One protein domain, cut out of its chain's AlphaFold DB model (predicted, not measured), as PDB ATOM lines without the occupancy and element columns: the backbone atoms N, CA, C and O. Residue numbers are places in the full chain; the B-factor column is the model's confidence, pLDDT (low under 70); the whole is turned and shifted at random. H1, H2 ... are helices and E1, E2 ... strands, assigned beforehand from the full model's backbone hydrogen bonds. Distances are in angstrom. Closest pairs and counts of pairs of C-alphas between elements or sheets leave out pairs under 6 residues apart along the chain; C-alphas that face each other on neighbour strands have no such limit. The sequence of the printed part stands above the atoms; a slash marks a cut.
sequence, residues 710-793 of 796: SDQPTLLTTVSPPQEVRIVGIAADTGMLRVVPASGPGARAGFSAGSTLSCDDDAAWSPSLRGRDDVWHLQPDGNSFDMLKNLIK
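This is residues 710 to 793 of the 796 residues of the protein "BPL/LPL catalytic domain-containing protein" of Jaminaea rosea (UniProt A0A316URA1). Little of this domain is regular structure: a small, strongly twisted antiparallel sheet, E1 E2 E3 E4, has the short helix H1 on it and long loops, the last folding back beside E1. The 84 printed residues include, in order, E1 E2 E3 H1 E4. The class is mostly strand, with only 24 residues in named elements. The whole is compact, radius of gyration of the C-alphas 12.3 A, spanning 32 by 29 by 20 A.

E2, residues 723 to 730, measures 19.5 A and bends by 53 degrees at 726. E1 is residues 713 to 716, from C-alpha 713 at (116.093, 103.187, 122.735); E3 is 737 to 741, 13.7 A; H1 is 762 to 765; E4 is 776 to 778, ending at C-alpha 778 (114.579, 89.255, 126.997).

E1 E2 E3 form a meander, each strand the antiparallel neighbour of the one before; N 714 and O 725 are 2.8 A apart, N 728 and O 738 2.9 A. E4 is antiparallel to E3, N 739 to O 776 2.9 A. H1's height over the sheet is 5.9 A; the closest C-alphas of E2 and H1, Gly 729 and Ala 764, are 5.0 A apart. H1 is too short for an O i to N i+4 pair; its one O i to N i+3 pair is within hydrogen-bond range.

The C-alphas farthest apart, Ala 749 and Gly 782, are 33.5 A apart. The printed part has no cut. The link E3 to H1 is long. Residues 743 to 755, 770 to 771 and 780 to 793 have pLDDT under 70.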
ATOM      1  N   SER A 710     123.393 101.310 127.808       90.94
ATOM      2  CA  SER A 710     122.828 102.208 128.820       90.94
ATOM      3  C   SER A 710     121.697 103.049 128.236       90.94
ATOM      4  O   SER A 710     121.944 103.916 127.400       90.94
ATOM      5  N   ASP A 711     120.465 102.785 128.677       90.31
ATOM      6  CA  ASP A 711     119.269 103.551 128.313       90.31
ATOM      7  C   ASP A 711     119.032 103.657 126.806       90.31
ATOM      8  O   ASP A 711     118.413 104.600 126.309       90.31
ATOM      9  N   GLN A 712     119.490 102.645 126.071       87.94
ATOM     10  CA  GLN A 712     119.424 102.649 124.625       87.94
ATOM     11  C   GLN A 712     117.971 102.444 124.147       87.94
ATOM     12  O   GLN A 712     117.376 101.404 124.462       87.94
ATOM     13  N   PRO A 713     117.398 103.375 123.357       85.94
ATOM     14  CA  PRO A 713     116.093 103.187 122.735       85.94
ATOM     15  C   PRO A 713     116.161 102.118 121.639       85.94
ATOM     16  O   PRO A 713     117.144 102.012 120.907       85.94
ATOM     17  N   THR A 714     115.113 101.313 121.531       83.81
ATOM     18  CA  THR A 714     115.027 100.188 120.599       83.81
ATOM     19  C   THR A 714     113.567  99.796 120.346       83.81
ATOM     20  O   THR A 714     112.664 100.244 121.047       83.81
ATOM     21  N   LEU A 715     113.302  98.971 119.339       82.12
ATOM     22  CA  LEU A 715     111.968  98.546 118.929       82.12
ATOM     23  C   LEU A 715     111.810  97.039 119.144       82.12
ATOM     24  O   LEU A 715     112.481  96.224 118.506       82.12
ATOM     25  N   LEU A 716     110.878  96.656 120.013       82.25
ATOM     26  CA  LEU A 716     110.453  95.275 120.182       82.25
ATOM     27  C   LEU A 716     109.475  94.900 119.062       82.25
ATOM     28  O   LEU A 716     108.308  95.277 119.078       82.25
ATOM     29  N   THR A 717     109.947  94.125 118.090       77.38
ATOM     30  CA  THR A 717     109.200  93.796 116.857       77.38
ATOM     31  C   THR A 717     108.322  92.548 116.948       77.38
ATOM     32  O   THR A 717     107.650  92.195 115.987       77.38
ATOM     33  N   THR A 718     108.337  91.866 118.091       71.94
ATOM     34  CA  THR A 718     107.636  90.579 118.293       71.94
ATOM     35  C   THR A 718     106.318  90.709 119.036       71.94
ATOM     36  O   THR A 718     105.603  89.729 119.215       71.94
ATOM     37  N   VAL A 719     105.968  91.936 119.411       72.25
ATOM     38  CA  VAL A 719     104.628  92.310 119.852       72.25
ATOM     39  C   VAL A 719     103.884  92.958 118.685       72.25
ATOM     40  O   VAL A 719     104.507  93.527 117.787       72.25
ATOM     41  N   SER A 720     102.555  92.841 118.670       74.00
ATOM     42  CA  SER A 720     101.705  93.463 117.653       74.00
ATOM     43  C   SER A 720     100.772  94.491 118.303       74.00
ATOM     44  O   SER A 720      99.905  94.110 119.098       74.00
ATOM     45  N   PRO A 721     100.912  95.790 117.986       81.25
ATOM     46  CA  PRO A 721     101.935  96.382 117.113       81.25
ATOM     47  C   PRO A 721     103.341  96.348 117.753       81.25
ATOM     48  O   PRO A 721     103.424  96.231 118.977       81.25
ATOM     49  N   PRO A 722     104.428  96.487 116.963       81.12
ATOM     50  CA  PRO A 722     105.777  96.680 117.493       81.12
ATOM     51  C   PRO A 722     105.824  97.812 118.520       81.12
ATOM     52  O   PRO A 722     105.159  98.834 118.343       81.12
ATOM     53  N   GLN A 723     106.616  97.641 119.578       82.62
ATOM     54  CA  GLN A 723     106.644  98.577 120.701       82.62
ATOM     55  C   GLN A 723     108.027  99.180 120.911       82.62
ATOM     56  O   GLN A 723     109.020  98.463 120.999       82.62
ATOM     57  N   GLU A 724     108.086 100.504 121.032       86.56
ATOM     58  CA  GLU A 724     109.303 101.207 121.429       86.56
ATOM     59  C   GLU A 724     109.611 100.941 122.903       86.56
ATOM     60  O   GLU A 724     108.770 101.108 123.795       86.56
ATOM     61  N   VAL A 725     110.840 100.515 123.159       87.88
ATOM     62  CA  VAL A 725     111.350 100.176 124.483       87.88
ATOM     63  C   VAL A 725     112.743 100.767 124.673       87.88
ATOM     64  O   VAL A 725     113.389 101.228 123.734       87.88
ATOM     65  N   ARG A 726     113.225 100.756 125.910       91.00
ATOM     66  CA  ARG A 726     114.554 101.213 126.301       91.00
ATOM     67  C   ARG A 726     115.260 100.116 127.082       91.00
ATOM     68  O   ARG A 726     114.663  99.543 127.989       91.00
ATOM     69  N   ILE A 727     116.509  99.822 126.731       91.56
ATOM     70  CA  ILE A 727     117.352  98.864 127.455       91.56
ATOM     71  C   ILE A 727     117.818  99.503 128.762       91.56
ATOM     72  O   ILE A 727     118.406 100.577 128.741       91.56
ATOM     73  N   VAL A 728     117.566  98.843 129.893       91.12
ATOM     74  CA  VAL A 728     117.840  99.407 131.228       91.12
ATOM     75  C   VAL A 728     118.809  98.580 132.060       91.12
ATOM     76  O   VAL A 728     119.416  99.110 132.975       91.12
ATOM     77  N   GLY A 729     119.013  97.294 131.779       91.69
ATOM     78  CA  GLY A 729     119.948  96.512 132.588       91.69
ATOM     79  C   GLY A 729     119.944  95.029 132.281       91.69
ATOM     80  O   GLY A 729     119.428  94.589 131.253       91.69
ATOM     81  N   ILE A 730     120.511  94.255 133.201       90.88
ATOM     82  CA  ILE A 730     120.543  92.794 133.147       90.88
ATOM     83  C   ILE A 730     119.981  92.248 134.457       90.88
ATOM     84  O   ILE A 730     120.337  92.692 135.547       90.88
ATOM     85  N   ALA A 731     119.100  91.262 134.355       87.44
ATOM     86  CA  ALA A 731     118.513  90.607 135.510       87.44
ATOM     87  C   ALA A 731     119.558  89.739 136.242       87.44
ATOM     88  O   ALA A 731     120.031  88.742 135.697       87.44
ATOM     89  N   ALA A 732     119.907  90.097 137.486       83.44
ATOM     90  CA  ALA A 732     120.956  89.452 138.303       83.44
ATOM     91  C   ALA A 732     120.745  87.964 138.634       83.44
ATOM     92  O   ALA A 732     121.631  87.304 139.169       83.44
ATOM     93  N   ASP A 733     119.561  87.438 138.373       77.88
ATOM     94  CA  ASP A 733     119.131  86.085 138.703       77.88
ATOM     95  C   ASP A 733     119.089  85.144 137.493       77.88
ATOM     96  O   ASP A 733     119.118  83.927 137.654       77.88
ATOM     97  N   THR A 734     118.974  85.708 136.292       81.44
ATOM     98  CA  THR A 734     118.708  84.980 135.045       81.44
ATOM     99  C   THR A 734     119.650  85.380 133.917       81.44
ATOM    100  O   THR A 734     119.706  84.692 132.902       81.44
ATOM    101  N   GLY A 735     120.375  86.492 134.057       85.56
ATOM    102  CA  GLY A 735     121.233  87.037 133.009       85.56
ATOM    103  C   GLY A 735     120.458  87.538 131.786       85.56
ATOM    104  O   GLY A 735     121.048  87.685 130.721       85.56
ATOM    105  N   MET A 736     119.146  87.768 131.893       87.88
ATOM    106  CA  MET A 736     118.325  88.280 130.789       87.88
ATOM    107  C   MET A 736     118.455  89.797 130.644       87.88
ATOM    108  O   MET A 736     118.605  90.508 131.639       87.88
ATOM    109  N   LEU A 737     118.351  90.296 129.411       91.31
ATOM    110  CA  LEU A 737     118.331  91.729 129.124       91.31
ATOM    111  C   LEU A 737     117.007  92.329 129.611       91.31
ATOM    112  O   LEU A 737     115.943  91.772 129.346       91.31
ATOM    113  N   ARG A 738     117.057  93.462 130.307       90.62
ATOM    114  CA  ARG A 738     115.870  94.177 130.782       90.62
ATOM    115  C   ARG A 738     115.560  95.364 129.897       90.62
ATOM    116  O   ARG A 738     116.446  96.175 129.618       90.62
ATOM    117  N   VAL A 739     114.290  95.489 129.530       90.50
ATOM    118  CA  VAL A 739     113.761  96.650 128.816       90.50
ATOM    119  C   VAL A 739     112.509  97.196 129.498       90.50
ATOM    120  O   VAL A 739     111.787  96.455 130.164       90.50
ATOM    121  N   VAL A 740     112.249  98.487 129.310       89.31
ATOM    122  CA  VAL A 740     111.014  99.167 129.737       89.31
ATOM    123  C   VAL A 740     110.385  99.909 128.554       89.31
ATOM    124  O   VAL A 740     111.117 100.277 127.636       89.31
ATOM    125  N   PRO A 741     109.066 100.165 128.533       85.56
ATOM    126  CA  PRO A 741     108.441 100.997 127.502       85.56
ATOM    127  C   PRO A 741     109.078 102.394 127.405       85.56
ATOM    128  O   PRO A 741     109.399 103.003 128.426       85.56
ATOM    129  N   ALA A 742     109.243 102.917 126.186       75.19
ATOM    130  CA  ALA A 742     109.723 104.283 125.976       75.19
ATOM    131  C   ALA A 742     108.654 105.328 126.373       75.19
ATOM    132  O   ALA A 742     107.455 105.120 126.179       75.19
ATOM    133  N   SER A 743     109.071 106.470 126.923       62.50
ATOM    134  CA  SER A 743     108.167 107.568 127.302       62.50
ATOM    135  C   SER A 743     107.856 108.453 126.081       62.50
ATOM    136  O   SER A 743     108.730 109.198 125.645       62.50
ATOM    137  N   GLY A 744     106.635 108.407 125.524       49.66
ATOM    138  CA  GLY A 744     106.245 109.230 124.362       49.66
ATOM    139  C   GLY A 744     104.775 109.087 123.911       49.66
ATOM    140  O   GLY A 744     104.081 108.180 124.375       49.66
ATOM    141  N   PRO A 745     104.271 109.967 123.013       38.72
ATOM    142  CA  PRO A 745     102.841 110.178 122.698       38.72
ATOM    143  C   PRO A 745     102.145 109.047 121.903       38.72
ATOM    144  O   PRO A 745     101.134 109.277 121.246       38.72
ATOM    145  N   GLY A 746     102.664 107.818 121.984       41.41
ATOM    146  CA  GLY A 746     102.067 106.589 121.452       41.41
ATOM    147  C   GLY A 746     101.674 105.565 122.527       41.41
ATOM    148  O   GLY A 746     101.262 104.457 122.183       41.41
ATOM    149  N   ALA A 747     101.795 105.897 123.820       44.75
ATOM    150  CA  ALA A 747     101.380 105.015 124.910       44.75
ATOM    151  C   ALA A 747      99.867 104.723 124.826       44.75
ATOM    152  O   ALA A 747      99.033 105.601 125.058       44.75
ATOM    153  N   ARG A 748      99.498 103.486 124.462       41.12
ATOM    154  CA  ARG A 748      98.099 103.030 124.465       41.12
ATOM    155  C   ARG A 748      97.516 103.154 125.876       41.12
ATOM    156  O   ARG A 748      98.133 102.725 126.849       41.12
ATOM    157  N   ALA A 749      96.300 103.695 125.961       37.50
ATOM    158  CA  ALA A 749      95.524 103.776 127.194       37.50
ATOM    159  C   ALA A 749      95.386 102.379 127.831       37.50
ATOM    160  O   ALA A 749      94.793 101.481 127.234       37.50
ATOM    161  N   GLY A 750      95.977 102.200 129.015       46.00
ATOM    162  CA  GLY A 750      95.992 100.936 129.762       46.00
ATOM    163  C   GLY A 750      97.325 100.628 130.453       46.00
ATOM    164  O   GLY A 750      97.328  99.908 131.445       46.00
ATOM    165  N   PHE A 751      98.433 101.215 129.990       44.69
ATOM    166  CA  PHE A 751      99.751 101.090 130.621       44.69
ATOM    167  C   PHE A 751     100.153 102.418 131.275       44.69
ATOM    168  O   PHE A 751      99.958 103.485 130.689       44.69
ATOM    169  N   SER A 752     100.649 102.362 132.515       43.56
ATOM    170  CA  SER A 752     101.069 103.535 133.292       43.56
ATOM    171  C   SER A 752     102.107 104.370 132.536       43.56
ATOM    172  O   SER A 752     102.856 103.830 131.723       43.56
ATOM    173  N   ALA A 753     102.164 105.677 132.825       50.19
ATOM    174  CA  ALA A 753     103.194 106.596 132.332       50.19
ATOM    175  C   ALA A 753     104.582 105.921 132.319       50.19
ATOM    176  O   ALA A 753     104.909 105.212 133.269       50.19
ATOM    177  N   GLY A 754     105.344 106.094 131.228       57.38
ATOM    178  CA  GLY A 754     106.589 105.357 130.962       57.38
ATOM    179  C   GLY A 754     107.493 105.204 132.192       57.38
ATOM    180  O   GLY A 754     107.625 106.132 132.990       57.38
ATOM    181  N   SER A 755     108.089 104.017 132.355       68.19
ATOM    182  CA  SER A 755     108.871 103.669 133.547       68.19
ATOM    183  C   SER A 755     110.020 104.660 133.758       68.19
ATOM    184  O   SER A 755     110.808 104.910 132.842       68.19
ATOM    185  N   THR A 756     110.153 105.188 134.977       76.75
ATOM    186  CA  THR A 756     111.279 106.055 135.369       76.75
ATOM    187  C   THR A 756     112.572 105.277 135.588       76.75
ATOM    188  O   THR A 756     113.600 105.896 135.833       76.75
ATOM    189  N   LEU A 757     112.529 103.940 135.507       84.81
ATOM    190  CA  LEU A 757     113.700 103.095 135.692       84.81
ATOM    191  C   LEU A 757     114.762 103.423 134.631       84.81
ATOM    192  O   LEU A 757     114.486 103.396 133.427       84.81
ATOM    193  N   SER A 758     115.970 103.708 135.091       88.06
ATOM    194  CA  SER A 758     117.170 103.996 134.311       88.06
ATOM    195  C   SER A 758     118.200 102.886 134.490       88.06
ATOM    196  O   SER A 758     118.154 102.137 135.469       88.06
ATOM    197  N   CYS A 759     119.172 102.795 133.582       88.81
ATOM    198  CA  CYS A 759     120.334 101.953 133.832       88.81
ATOM    199  C   CYS A 759     121.146 102.406 135.051       88.81
ATOM    200  O   CYS A 759     121.857 101.577 135.617       88.81
ATOM    201  N   ASP A 760     121.012 103.673 135.467       87.81
ATOM    202  CA  ASP A 760     121.598 104.229 136.696       87.81
ATOM    203  C   ASP A 760     121.053 103.643 137.992       87.81
ATOM    204  O   ASP A 760     121.741 103.678 139.012       87.81
ATOM    205  N   ASP A 761     119.863 103.054 137.952       87.31
ATOM    206  CA  ASP A 761     119.236 102.515 139.145       87.31
ATOM    207  C   ASP A 761     119.784 101.121 139.463       87.31
ATOM    208  O   ASP A 761     119.653 100.192 138.661       87.31
ATOM    209  N   ASP A 762     120.287 100.913 140.684       83.31
ATOM    210  CA  ASP A 762     120.735  99.592 141.160       83.31
ATOM    211  C   ASP A 762     119.649  98.514 140.979       83.31
ATOM    212  O   ASP A 762     119.939  97.348 140.703       83.31
ATOM    213  N   ALA A 763     118.371  98.905 141.069       84.31
ATOM    214  CA  ALA A 763     117.235  98.025 140.827       84.31
ATOM    215  C   ALA A 763     117.259  97.393 139.423       84.31
ATOM    216  O   ALA A 763     116.942  96.208 139.286       84.31
ATOM    217  N   ALA A 764     117.695  98.125 138.389       86.75
ATOM    218  CA  ALA A 764     117.800  97.619 137.019       86.75
ATOM    219  C   ALA A 764     118.785  96.443 136.895       86.75
ATOM    220  O   ALA A 764     118.646  95.616 135.989       86.75
ATOM    221  N   TRP A 765     119.690  96.297 137.864       87.38
ATOM    222  CA  TRP A 765     120.746  95.290 137.918       87.38
ATOM    223  C   TRP A 765     120.593  94.292 139.064       87.38
ATOM    224  O   TRP A 765     121.466  93.453 139.260       87.38
ATOM    225  N   SER A 766     119.501  94.363 139.827       80.06
ATOM    226  CA  SER A 766     119.267  93.524 141.005       80.06
ATOM    227  C   SER A 766     118.132  92.509 140.764       80.06
ATOM    228  O   SER A 766     117.399  92.607 139.774       80.06
ATOM    229  N   PRO A 767     117.921  91.516 141.644       75.06
ATOM    230  CA  PRO A 767     116.788  90.597 141.525       75.06
ATOM    231  C   PRO A 767     115.430  91.232 141.899       75.06
ATOM    232  O   PRO A 767     114.399  90.592 141.702       75.06
ATOM    233  N   SER A 768     115.391  92.476 142.402       73.06
ATOM    234  CA  SER A 768     114.205  93.082 143.038       73.06
ATOM    235  C   SER A 768     113.043  93.427 142.097       73.06
ATOM    236  O   SER A 768     111.976  93.805 142.569       73.06
ATOM    237  N   LEU A 769     113.223  93.297 140.780       74.81
ATOM    238  CA  LEU A 769     112.242  93.715 139.770       74.81
ATOM    239  C   LEU A 769     111.386  92.575 139.194       74.81
ATOM    240  O   LEU A 769     110.642  92.801 138.238       74.81
ATOM    241  N   ARG A 770     111.473  91.351 139.734       64.50
ATOM    242  CA  ARG A 770     110.586  90.258 139.303       64.50
ATOM    243  C   ARG A 770     109.121  90.613 139.566       64.50
ATOM    244  O   ARG A 770     108.763  90.936 140.691       64.50
ATOM    245  N   GLY A 771     108.281  90.466 138.541       64.12
ATOM    246  CA  GLY A 771     106.830  90.648 138.651       64.12
ATOM    247  C   GLY A 771     106.342  92.091 138.507       64.12
ATOM    248  O   GLY A 771     105.169  92.338 138.752       64.12
ATOM    249  N   ARG A 772     107.206  93.039 138.113       75.25
ATOM    250  CA  ARG A 772     106.759  94.368 137.670       75.25
ATOM    251  C   ARG A 772     106.252  94.302 136.229       75.25
ATOM    252  O   ARG A 772     107.000  93.894 135.344       75.25
ATOM    253  N   ASP A 773     105.023  94.756 135.997       71.62
ATOM    254  CA  ASP A 773     104.373  94.710 134.676       71.62
ATOM    255  C   ASP A 773     105.032  95.631 133.631       71.62
ATOM    256  O   ASP A 773     104.881  95.434 132.424       71.62
ATOM    257  N   ASP A 774     105.791  96.632 134.083       78.06
ATOM    258  CA  ASP A 774     106.478  97.613 133.243       78.06
ATOM    259  C   ASP A 774     107.929  97.228 132.890       78.06
ATOM    260  O   ASP A 774     108.621  98.016 132.243       78.06
ATOM    261  N   VAL A 775     108.399  96.035 133.288       84.62
ATOM    262  CA  VAL A 775     109.744  95.522 132.967       84.62
ATOM    263  C   VAL A 775     109.650  94.213 132.216       84.62
ATOM    264  O   VAL A 775     109.104  93.228 132.707       84.62
ATOM    265  N   TRP A 776     110.275  94.164 131.046       86.56
ATOM    266  CA  TRP A 776     110.315  92.961 130.231       86.56
ATOM    267  C   TRP A 776     111.712  92.362 130.220       86.56
ATOM    268  O   TRP A 776     112.716  93.074 130.153       86.56
ATOM    269  N   HIS A 777     111.770  91.036 130.309       86.69
ATOM    270  CA  HIS A 777     113.009  90.268 130.319       86.69
ATOM    271  C   HIS A 777     113.168  89.545 128.987       86.69
ATOM    272  O   HIS A 777     112.281  88.802 128.567       86.69
ATOM    273  N   LEU A 778     114.305  89.753 128.334       84.12
ATOM    274  CA  LEU A 778     114.579  89.255 126.997       84.12
ATOM    275  C   LEU A 778     115.768  88.297 127.027       84.12
ATOM    276  O   LEU A 778     116.820  88.582 127.607       84.12
ATOM    277  N   GLN A 779     115.596  87.151 126.381       75.88
ATOM    278  CA  GLN A 779     116.666  86.185 126.161       75.88
ATOM    279  C   GLN A 779     117.347  86.450 124.828       75.88
ATOM    280  O   GLN A 779     116.681  86.922 123.915       75.88
ATOM    281  N   PRO A 780     118.636  86.118 124.677       67.56
ATOM    282  CA  PRO A 780     119.300  86.223 123.390       67.56
ATOM    283  C   PRO A 780     118.807  85.146 122.406       67.56
ATOM    284  O   PRO A 780     118.703  83.979 122.764       67.56
ATOM    285  N   ASP A 781     118.577  85.517 121.147       59.12
ATOM    286  CA  ASP A 781     117.845  84.727 120.143       59.12
ATOM    287  C   ASP A 781     118.739  84.283 118.972       59.12
ATOM    288  O   ASP A 781     118.258  83.856 117.924       59.12
ATOM    289  N   GLY A 782     120.061  84.375 119.150       55.38
ATOM    290  CA  GLY A 782     121.037  84.137 118.090       55.38
ATOM    291  C   GLY A 782     121.345  85.410 117.302       55.38
ATOM    292  O   GLY A 782     121.897  86.349 117.881       55.38
ATOM    293  N   ASN A 783     121.056  85.398 115.996       48.53
ATOM    294  CA  ASN A 783     121.401  86.456 115.032       48.53
ATOM    295  C   ASN A 783     120.269  87.481 114.801       48.53
ATOM    296  O   ASN A 783     120.448  88.392 113.997       48.53
ATOM    297  N   SER A 784     119.105  87.340 115.447       43.25
ATOM    298  CA  SER A 784     117.915  88.154 115.131       43.25
ATOM    299  C   SER A 784     117.802  89.445 115.956       43.25
ATOM    300  O   SER A 784     117.038  90.337 115.580       43.25
ATOM    301  N   PHE A 785     118.609  89.590 117.013       51.56
ATOM    302  CA  PHE A 785     118.842  90.854 117.719       51.56
ATOM    303  C   PHE A 785     119.798  91.779 116.961       51.56
ATOM    304  O   PHE A 785     121.017  91.744 117.156       51.56
ATOM    305  N   ASP A 786     119.238  92.693 116.172       52.31
ATOM    306  CA  ASP A 786     119.969  93.861 115.683       52.31
ATOM    307  C   ASP A 786     119.679  95.072 116.579       52.31
ATOM    308  O   ASP A 786     119.015  96.034 116.190       52.31
ATOM    309  N   MET A 787     120.203  95.024 117.812       52.41
ATOM    310  CA  MET A 787     120.079  96.124 118.780       52.41
ATOM    311  C   MET A 787     120.633  97.449 118.239       52.41
ATOM    312  O   MET A 787     120.379  98.489 118.823       52.41
ATOM    313  N   LEU A 788     121.385  97.434 117.138       45.66
ATOM    314  CA  LEU A 788     122.086  98.581 116.568       45.66
ATOM    315  C   LEU A 788     121.312  99.216 115.406       45.66
ATOM    316  O   LEU A 788     121.481 100.402 115.141       45.66
ATOM    317  N   LYS A 789     120.391  98.467 114.789       44.66
ATOM    318  CA  LYS A 789     119.264  99.004 114.008       44.66
ATOM    319  C   LYS A 789     118.048  99.345 114.870       44.66
ATOM    320  O   LYS A 789     116.980  99.594 114.319       44.66
ATOM    321  N   ASN A 790     118.196  99.350 116.197       52.50
ATOM    322  CA  ASN A 790     117.101  99.525 117.150       52.50
ATOM    323  C   ASN A 790     116.036  98.421 117.019       52.50
ATOM    324  O   ASN A 790     114.853  98.722 117.101       52.50
ATOM    325  N   LEU A 791     116.417  97.159 116.782       43.25
ATOM    326  CA  LEU A 791     115.478  96.039 116.633       43.25
ATOM    327  C   LEU A 791     115.758  94.924 117.645       43.25
ATOM    328  O   LEU A 791     116.880  94.440 117.797       43.25
ATOM    329  N   ILE A 792     114.698  94.473 118.307       56.69
ATOM    330  CA  ILE A 792     114.710  93.412 119.312       56.69
ATOM    331  C   ILE A 792     113.565  92.430 119.014       56.69
ATOM    332  O   ILE A 792     112.446  92.846 118.692       56.69
ATOM    333  N   LYS A 793     113.840  91.118 119.083       46.34
ATOM    334  CA  LYS A 793     112.887  90.031 118.796       46.34
ATOM    335  C   LYS A 793     112.852  89.009 119.938       46.34
ATOM    336  O   LYS A 793     113.885  88.637 120.461       46.34
TER     337      LYS A 793